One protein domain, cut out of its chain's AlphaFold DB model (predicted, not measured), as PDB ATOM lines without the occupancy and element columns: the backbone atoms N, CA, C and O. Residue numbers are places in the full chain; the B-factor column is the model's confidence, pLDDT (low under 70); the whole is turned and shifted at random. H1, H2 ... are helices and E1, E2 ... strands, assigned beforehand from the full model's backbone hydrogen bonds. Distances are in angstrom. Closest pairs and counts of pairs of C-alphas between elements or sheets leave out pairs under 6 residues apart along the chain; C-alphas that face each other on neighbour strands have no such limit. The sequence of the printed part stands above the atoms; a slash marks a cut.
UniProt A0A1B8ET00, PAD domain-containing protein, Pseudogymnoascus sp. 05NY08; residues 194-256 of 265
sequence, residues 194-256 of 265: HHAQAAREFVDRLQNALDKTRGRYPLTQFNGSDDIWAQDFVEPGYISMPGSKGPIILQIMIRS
ATOM      1  N   HIS A 194     146.511 207.028 162.978       86.12
ATOM      2  CA  HIS A 194     146.140 208.436 163.150       86.12
ATOM      3  C   HIS A 194     144.616 208.583 163.258       86.12
ATOM      4  O   HIS A 194     143.863 207.828 162.643       86.12
ATOM      5  N   HIS A 195     144.140 209.607 163.969       81.94
ATOM      6  CA  HIS A 195     142.712 209.784 164.289       81.94
ATOM      7  C   HIS A 195     141.773 210.009 163.090       81.94
ATOM      8  O   HIS A 195     140.560 209.927 163.244       81.94
ATOM      9  N   ALA A 196     142.310 210.293 161.900       82.75
ATOM     10  CA  ALA A 196     141.511 210.427 160.676       82.75
ATOM     11  C   ALA A 196     141.336 209.099 159.910       82.75
ATOM     12  O   ALA A 196     140.680 209.075 158.872       82.75
ATOM     13  N   GLN A 197     141.916 207.994 160.395       81.25
ATOM     14  CA  GLN A 197     141.637 206.660 159.861       81.25
ATOM     15  C   GLN A 197     140.278 206.164 160.349       81.25
ATOM     16  O   GLN A 197     139.824 206.511 161.438       81.25
ATOM     17  N   ALA A 198     139.625 205.324 159.545       73.50
ATOM     18  CA  ALA A 198     138.364 204.712 159.941       73.50
ATOM     19  C   ALA A 198     138.556 203.860 161.205       73.50
ATOM     20  O   ALA A 198     139.365 202.927 161.215       73.50
ATOM     21  N   ALA A 199     137.785 204.165 162.250       64.81
ATOM     22  CA  ALA A 199     137.753 203.364 163.463       64.81
ATOM     23  C   ALA A 199     137.261 201.946 163.139       64.81
ATOM     24  O   ALA A 199     136.311 201.767 162.374       64.81
ATOM     25  N   ARG A 200     137.927 200.940 163.710       64.25
ATOM     26  CA  ARG A 200     137.536 199.525 163.582       64.25
ATOM     27  C   ARG A 200     136.938 198.977 164.870       64.25
ATOM     28  O   ARG A 200     136.023 198.164 164.814       64.25
ATOM     29  N   GLU A 201     137.433 199.450 166.004       61.25
ATOM     30  CA  GLU A 201     137.021 199.054 167.344       61.25
ATOM     31  C   GLU A 201     137.215 200.250 168.283       61.25
ATOM     32  O   GLU A 201     138.117 201.062 168.060       61.25
ATOM     33  N   PHE A 202     136.359 200.374 169.297       57.56
ATOM     34  CA  PHE A 202     136.490 201.389 170.341       57.56
ATOM     35  C   PHE A 202     136.844 200.728 171.675       57.56
ATOM     36  O   PHE A 202     136.239 199.733 172.076       57.56
ATOM     37  N   VAL A 203     137.806 201.327 172.370       56.53
ATOM     38  CA  VAL A 203     138.197 200.987 173.740       56.53
ATOM     39  C   VAL A 203     137.675 202.107 174.630       56.53
ATOM     40  O   VAL A 203     138.158 203.233 174.528       56.53
ATOM     41  N   ASP A 204     136.661 201.842 175.454       56.22
ATOM     42  CA  ASP A 204     136.052 202.880 176.291       56.22
ATOM     43  C   ASP A 204     135.356 202.299 177.539       56.22
ATOM     44  O   ASP A 204     134.867 201.168 177.528       56.22
ATOM     45  N   ARG A 205     135.284 203.097 178.613       52.31
ATOM     46  CA  ARG A 205     134.436 202.881 179.802       52.31
ATOM     47  C   ARG A 205     133.188 203.781 179.816       52.31
ATOM     48  O   ARG A 205     132.380 203.693 180.740       52.31
ATOM     49  N   LEU A 206     133.000 204.656 178.826       53.91
ATOM     50  CA  LEU A 206     131.965 205.689 178.855       53.91
ATOM     51  C   LEU A 206     130.577 205.179 178.429       53.91
ATOM     52  O   LEU A 206     130.121 205.411 177.310       53.91
ATOM     53  N   GLN A 207     129.849 204.563 179.367       52.53
ATOM     54  CA  GLN A 207     128.469 204.058 179.210       52.53
ATOM     55  C   GLN A 207     127.519 204.994 178.425       52.53
ATOM     56  O   GLN A 207     126.678 204.506 177.677       52.53
ATOM     57  N   ASN A 208     127.685 206.320 178.535       50.81
ATOM     58  CA  ASN A 208     126.792 207.320 177.931       50.81
ATOM     59  C   ASN A 208     127.126 207.701 176.472       50.81
ATOM     60  O   ASN A 208     126.224 208.071 175.722       50.81
ATOM     61  N   ALA A 209     128.392 207.628 176.037       53.06
ATOM     62  CA  ALA A 209     128.732 207.785 174.614       53.06
ATOM     63  C   ALA A 209     128.467 206.489 173.835       53.06
ATOM     64  O   ALA A 209     128.149 206.530 172.643       53.06
ATOM     65  N   LEU A 210     128.521 205.357 174.546       54.34
ATOM     66  CA  LEU A 210     128.238 204.034 174.016       54.34
ATOM     67  C   LEU A 210     126.822 203.935 173.446       54.34
ATOM     68  O   LEU A 210     126.665 203.305 172.416       54.34
ATOM     69  N   ASP A 211     125.801 204.609 173.975       57.34
ATOM     70  CA  ASP A 211     124.443 204.504 173.407       57.34
ATOM     71  C   ASP A 211     124.304 205.084 171.982       57.34
ATOM     72  O   ASP A 211     123.392 204.705 171.250       57.34
ATOM     73  N   LYS A 212     125.233 205.948 171.539       56.66
ATOM     74  CA  LYS A 212     125.250 206.498 170.166       56.66
ATOM     75  C   LYS A 212     126.092 205.682 169.176       56.66
ATOM     76  O   LYS A 212     125.924 205.840 167.965       56.66
ATOM     77  N   THR A 213     127.003 204.840 169.665       55.22
ATOM     78  CA  THR A 213     127.938 204.034 168.851       55.22
ATOM     79  C   THR A 213     127.761 202.523 169.034       55.22
ATOM     80  O   THR A 213     128.255 201.750 168.209       55.22
ATOM     81  N   ARG A 214     127.006 202.090 170.053       51.72
ATOM     82  CA  ARG A 214     126.596 200.703 170.309       51.72
ATOM     83  C   ARG A 214     125.916 200.150 169.063       51.72
ATOM     84  O   ARG A 214     124.952 200.716 168.557       51.72
ATOM     85  N   GLY A 215     126.465 199.051 168.552       55.59
ATOM     86  CA  GLY A 215     126.005 198.388 167.330       55.59
ATOM     87  C   GLY A 215     126.716 198.821 166.044       55.59
ATOM     88  O   GLY A 215     126.554 198.142 165.035       55.59
ATOM     89  N   ARG A 216     127.529 199.892 166.053       61.34
ATOM     90  CA  ARG A 216     128.364 200.278 164.893       61.34
ATOM     91  C   ARG A 216     129.766 199.678 164.927       61.34
ATOM     92  O   ARG A 216     130.305 199.384 163.867       61.34
ATOM     93  N   TYR A 217     130.330 199.482 166.118       61.38
ATOM     94  CA  TYR A 217     131.665 198.911 166.306       61.38
ATOM     95  C   TYR A 217     131.682 197.942 167.496       61.38
ATOM     96  O   TYR A 217     130.927 198.156 168.452       61.38
ATOM     97  N   PRO A 218     132.518 196.887 167.455       64.94
ATOM     98  CA  PRO A 218     132.801 196.078 168.632       64.94
ATOM     99  C   PRO A 218     133.409 196.944 169.743       64.94
ATOM    100  O   PRO A 218     134.066 197.956 169.481       64.94
ATOM    101  N   LEU A 219     133.129 196.558 170.986       66.19
ATOM    102  CA  LEU A 219     133.585 197.231 172.197       66.19
ATOM    103  C   LEU A 219     134.281 196.204 173.078       66.19
ATOM    104  O   LEU A 219     133.666 195.199 173.442       66.19
ATOM    105  N   THR A 220     135.526 196.487 173.448       72.12
ATOM    106  CA  THR A 220     136.289 195.657 174.383       72.12
ATOM    107  C   THR A 220     136.476 196.404 175.695       72.12
ATOM    108  O   THR A 220     137.088 197.470 175.745       72.12
ATOM    109  N   GLN A 221     135.936 195.830 176.769       68.88
ATOM    110  CA  GLN A 221     136.094 196.350 178.121       68.88
ATOM    111  C   GLN A 221     137.303 195.694 178.791       68.88
ATOM    112  O   GLN A 221     137.387 194.468 178.876       68.88
ATOM    113  N   PHE A 222     138.219 196.514 179.310       70.06
ATOM    114  CA  PHE A 222     139.293 196.030 180.170       70.06
ATOM    115  C   PHE A 222     138.745 195.714 181.564       70.06
ATOM    116  O   PHE A 222     138.325 196.602 182.317       70.06
ATOM    117  N   ASN A 223     138.742 194.422 181.882       64.06
ATOM    118  CA  ASN A 223     138.377 193.889 183.189       64.06
ATOM    119  C   ASN A 223     139.653 193.708 184.027       64.06
ATOM    120  O   ASN A 223     140.692 193.361 183.477       64.06
ATOM    121  N   GLY A 224     139.579 193.909 185.346       63.22
ATOM    122  CA  GLY A 224     140.705 193.624 186.255       63.22
ATOM    123  C   GLY A 224     141.531 194.830 186.716       63.22
ATOM    124  O   GLY A 224     142.561 194.643 187.353       63.22
ATOM    125  N   SER A 225     141.086 196.058 186.444       67.62
ATOM    126  CA  SER A 225     141.659 197.275 187.028       67.62
ATOM    127  C   SER A 225     140.580 198.345 187.186       67.62
ATOM    128  O   SER A 225     139.692 198.433 186.341       67.62
ATOM    129  N   ASP A 226     140.651 199.172 188.228       68.50
ATOM    130  CA  ASP A 226     139.783 200.351 188.388       68.50
ATOM    131  C   ASP A 226     140.329 201.585 187.652       68.50
ATOM    132  O   ASP A 226     139.715 202.651 187.661       68.50
ATOM    133  N   ASP A 227     141.462 201.421 186.969       70.00
ATOM    134  CA  ASP A 227     142.127 202.471 186.218       70.00
ATOM    135  C   ASP A 227     141.296 202.932 185.015       70.00
ATOM    136  O   ASP A 227     140.834 202.140 184.188       70.00
ATOM    137  N   ILE A 228     141.097 204.243 184.942       71.25
ATOM    138  CA  ILE A 228     140.271 204.904 183.931       71.25
ATOM    139  C   ILE A 228     141.079 205.324 182.700       71.25
ATOM    140  O   ILE A 228     140.493 205.675 181.678       71.25
ATOM    141  N   TRP A 229     142.411 205.271 182.769       74.44
ATOM    142  CA  TRP A 229     143.297 205.811 181.743       74.44
ATOM    143  C   TRP A 229     143.738 204.734 180.747       74.44
ATOM    144  O   TRP A 229     144.921 204.441 180.613       74.44
ATOM    145  N   ALA A 230     142.778 204.154 180.011       72.94
ATOM    146  CA  ALA A 230     143.050 203.162 178.955       72.94
ATOM    147  C   ALA A 230     144.096 203.615 177.929       72.94
ATOM    148  O   ALA A 230     144.906 202.822 177.452       72.94
ATOM    149  N   GLN A 231     144.098 204.915 177.659       76.31
ATOM    150  CA  GLN A 231     145.027 205.578 176.759       76.31
ATOM    151  C   GLN A 231     146.486 205.562 177.252       76.31
ATOM    152  O   GLN A 231     147.395 205.628 176.432       76.31
ATOM    153  N   ASP A 232     146.730 205.450 178.561       77.44
ATOM    154  CA  ASP A 232     148.089 205.483 179.117       77.44
ATOM    155  C   ASP A 232     148.816 204.139 178.980       77.44
ATOM    156  O   ASP A 232     150.049 204.096 179.022       77.44
ATOM    157  N   PHE A 233     148.075 203.029 178.857       78.88
ATOM    158  CA  PHE A 233     148.658 201.690 178.965       78.88
ATOM    159  C   PHE A 233     148.703 200.894 177.662       78.88
ATOM    160  O   PHE A 233     149.536 199.991 177.563       78.88
ATOM    161  N   VAL A 234     147.885 201.218 176.657       83.69
ATOM    162  CA  VAL A 234     147.944 200.573 175.338       83.69
ATOM    163  C   VAL A 234     147.736 201.550 174.186       83.69
ATOM    164  O   VAL A 234     146.839 202.384 174.217       83.69
ATOM    165  N   GLU A 235     148.505 201.357 173.119       88.31
ATOM    166  CA  GLU A 235     148.366 202.069 171.851       88.31
ATOM    167  C   GLU A 235     148.129 201.054 170.715       88.31
ATOM    168  O   GLU A 235     148.971 200.175 170.485       88.31
ATOM    169  N   PRO A 236     146.993 201.124 169.997       89.44
ATOM    170  CA  PRO A 236     146.749 200.281 168.834       89.44
ATOM    171  C   PRO A 236     147.717 200.600 167.693       89.44
ATOM    172  O   PRO A 236     147.859 201.742 167.252       89.44
ATOM    173  N   GLY A 237     148.329 199.561 167.142       92.94
ATOM    174  CA  GLY A 237     149.199 199.669 165.987       92.94
ATOM    175  C   GLY A 237     149.040 198.509 165.020       92.94
ATOM    176  O   GLY A 237     148.234 197.591 165.197       92.94
ATOM    177  N   TYR A 238     149.845 198.543 163.972       95.12
ATOM    178  CA  TYR A 238     149.908 197.481 162.987       95.12
ATOM    179  C   TYR A 238     151.284 197.412 162.335       95.12
ATOM    180  O   TYR A 238     152.061 198.369 162.329       95.12
ATOM    181  N   ILE A 239     151.555 196.256 161.743       96.88
ATOM    182  CA  ILE A 239     152.600 196.066 160.744       96.88
ATOM    183  C   ILE A 239     151.949 195.509 159.481       96.88
ATOM    184  O   ILE A 239     150.951 194.786 159.554       96.88
ATOM    185  N   SER A 240     152.496 195.839 158.315       97.31
ATOM    186  CA  SER A 240     151.934 195.367 157.052       97.31
ATOM    187  C   SER A 240     152.985 195.099 155.991       97.31
ATOM    188  O   SER A 240     154.007 195.781 155.933       97.31
ATOM    189  N   MET A 241     152.682 194.146 155.118       97.38
ATOM    190  CA  MET A 241     153.447 193.856 153.910       97.38
ATOM    191  C   MET A 241     152.506 193.757 152.701       97.38
ATOM    192  O   MET A 241     151.299 193.558 152.887       97.38
ATOM    193  N   PRO A 242     153.017 193.908 151.469       97.25
ATOM    194  CA  PRO A 242     152.217 193.715 150.266       97.25
ATOM    195  C   PRO A 242     151.610 192.311 150.192       97.25
ATOM    196  O   PRO A 242     152.159 191.335 150.704       97.25
ATOM    197  N   GLY A 243     150.456 192.208 149.542       96.12
ATOM    198  CA  GLY A 243     149.777 190.944 149.302       96.12
ATOM    199  C   GLY A 243     148.940 191.013 148.033       96.12
ATOM    200  O   GLY A 243     148.433 192.067 147.652       96.12
ATOM    201  N   SER A 244     148.780 189.872 147.362       93.56
ATOM    202  CA  SER A 244     148.138 189.792 146.038       93.56
ATOM    203  C   SER A 244     146.684 190.288 145.962       93.56
ATOM    204  O   SER A 244     146.166 190.487 144.863       93.56
ATOM    205  N   LYS A 245     146.009 190.455 147.107       94.06
ATOM    206  CA  LYS A 245     144.624 190.950 147.228       94.06
ATOM    207  C   LYS A 245     144.525 192.232 148.067       94.06
ATOM    208  O   LYS A 245     143.442 192.581 148.523       94.06
ATOM    209  N   GLY A 246     145.652 192.900 148.299       94.12
ATOM    210  CA  GLY A 246     145.791 193.988 149.261       94.12
ATOM    211  C   GLY A 246     146.795 193.649 150.366       94.12
ATOM    212  O   GLY A 246     147.307 192.527 150.416       94.12
ATOM    213  N   PRO A 247     147.099 194.616 151.246       95.69
ATOM    214  CA  PRO A 247     148.115 194.446 152.274       95.69
ATOM    215  C   PRO A 247     147.745 193.334 153.258       95.69
ATOM    216  O   PRO A 247     146.605 193.238 153.718       95.69
ATOM    217  N   ILE A 248     148.737 192.527 153.622       97.62
ATOM    218  CA  ILE A 248     148.658 191.596 154.746       97.62
ATOM    219  C   ILE A 248     149.018 192.390 155.996       97.62
ATOM    220  O   ILE A 248     150.095 192.980 156.060       97.62
ATOM    221  N   ILE A 249     148.106 192.432 156.966       96.50
ATOM    222  CA  ILE A 249     148.214 193.277 158.158       96.50
ATOM    223  C   ILE A 249     148.180 192.393 159.402       96.50
ATOM    224  O   ILE A 249     147.233 191.630 159.582       96.50
ATOM    225  N   LEU A 250     149.173 192.550 160.277       95.81
ATOM    226  CA  LEU A 250     149.110 192.079 161.657       95.81
ATOM    227  C   LEU A 250     148.802 193.281 162.553       95.81
ATOM    228  O   LEU A 250     149.572 194.242 162.595       95.81
ATOM    229  N   GLN A 251     147.668 193.229 163.249       93.44
ATOM    230  CA  GLN A 251     147.305 194.210 164.271       93.44
ATOM    231  C   GLN A 251     148.032 193.889 165.574       93.44
ATOM    232  O   GLN A 251     148.174 192.723 165.940       93.44
ATOM    233  N   ILE A 252     148.483 194.929 166.265       91.19
ATOM    234  CA  ILE A 252     149.272 194.826 167.491       91.19
ATOM    235  C   ILE A 252     148.778 195.842 168.514       91.19
ATOM    236  O   ILE A 252     148.329 196.929 168.161       91.19
ATOM    237  N   MET A 253     148.898 195.493 169.789       87.75
ATOM    238  CA  MET A 253     148.697 196.423 170.895       87.75
ATOM    239  C   MET A 253     150.061 196.722 171.504       87.75
ATOM    240  O   MET A 253     150.749 195.814 171.974       87.75
ATOM    241  N   ILE A 254     150.478 197.983 171.462       88.88
ATOM    242  CA  ILE A 254     151.738 198.439 172.046       88.88
ATOM    243  C   ILE A 254     151.453 198.777 173.503       88.88
ATOM    244  O   ILE A 254     150.723 199.724 173.776       88.88
ATOM    245  N   ARG A 255     152.002 198.005 174.440       86.12
ATOM    246  CA  ARG A 255     151.808 198.256 175.871       86.12
ATOM    247  C   ARG A 255     152.859 199.222 176.420       86.12
ATOM    248  O   ARG A 255     154.037 199.117 176.079       86.12
ATOM    249  N   SER A 256     152.442 200.098 177.328       83.44
ATOM    250  CA  SER A 256     153.338 200.844 178.214       83.44
ATOM    251  C   SER A 256     154.043 199.913 179.215       83.44
ATOM    252  O   SER A 256     153.462 198.946 179.708       83.44
TER     253      SER A 256
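This is residues 194 to 256 of the 265 residues of the protein "PAD domain-containing protein" of Pseudogymnoascus sp. 05NY08 (UniProt A0A1B8ET00). Starting from residue 194, the printed part first makes a wide, loose loop with the small helix H1 on its far side from the strands, and then a long, slender two-stranded hairpin of E1 and E2. The short helix H2 sits at the base of this hairpin, and the turn of residues 242 to 247 makes its tip. The printed part has 63 residues, with two named helices and two named strands in the order H1, H2, E1, E2; the two-stranded sheet has the order E1, E2 and is antiparallel. The class is mixed, helices and strands, with 27 residues, under half of the printed part, in named elements. The whole is loose, with a radius of gyration of the C-alphas of 14.3 A, and spans 42 by 29 by 20 A.

Begin at C-alpha 194, at (146.140, 208.436, 163.150), and pass residues 194 to 206, which hold no named element. Find C-alpha 207 at (128.469, 204.058, 179.210); there H1 begins, residues 207 to 213, 10.4 A long. After residues 214 to 229, again with no named element, comes H2, residues 230 to 233, 5.8 A from first to last C-alpha. E1 follows at once, residues 234 to 241, and measures 23.1 A. E2, residues 248 to 255, measures 22.4 A and ends at C-alpha 255, at (151.808, 198.256, 175.871).

Look first at E1 and E2, a hairpin of antiparallel neighbour strands at 156 degrees between their directions. The C-alphas of Tyr 238 and Gln 251 face each other at 4.4 A. N 237 and O 252 are within hydrogen-bond range at 2.8 A, as are N 250 and O 239 at 2.9 A. Next look at H2, whose closest C-alpha to E2 is that of Phe 233, 5.6 A from that of Arg 255. H1 is apart from E1, from E2 and from H2. In H1, 0 of 3 O i to N i+4 pairs are within hydrogen-bond range, against 2 of 4 O i to N i+3 pairs; H2 is too short for an O i to N i+4 pair.

The two C-alphas farthest apart are those of Asp 226 and Ser 244, at 44.4 A, while the first and last printed C-alphas are 18.3 A apart. The printed part has no cut. The link from H1 to H2 is long, with 16 residues; that from H2 to E1 is tight and that from E1 to E2 short. In the B-factor column find a mean pLDDT of the printed part of 75.3; residues 199 to 219, residue 221 and residues 223 to 226 are under 70. The mean is 54 for H1 and 93 for E1.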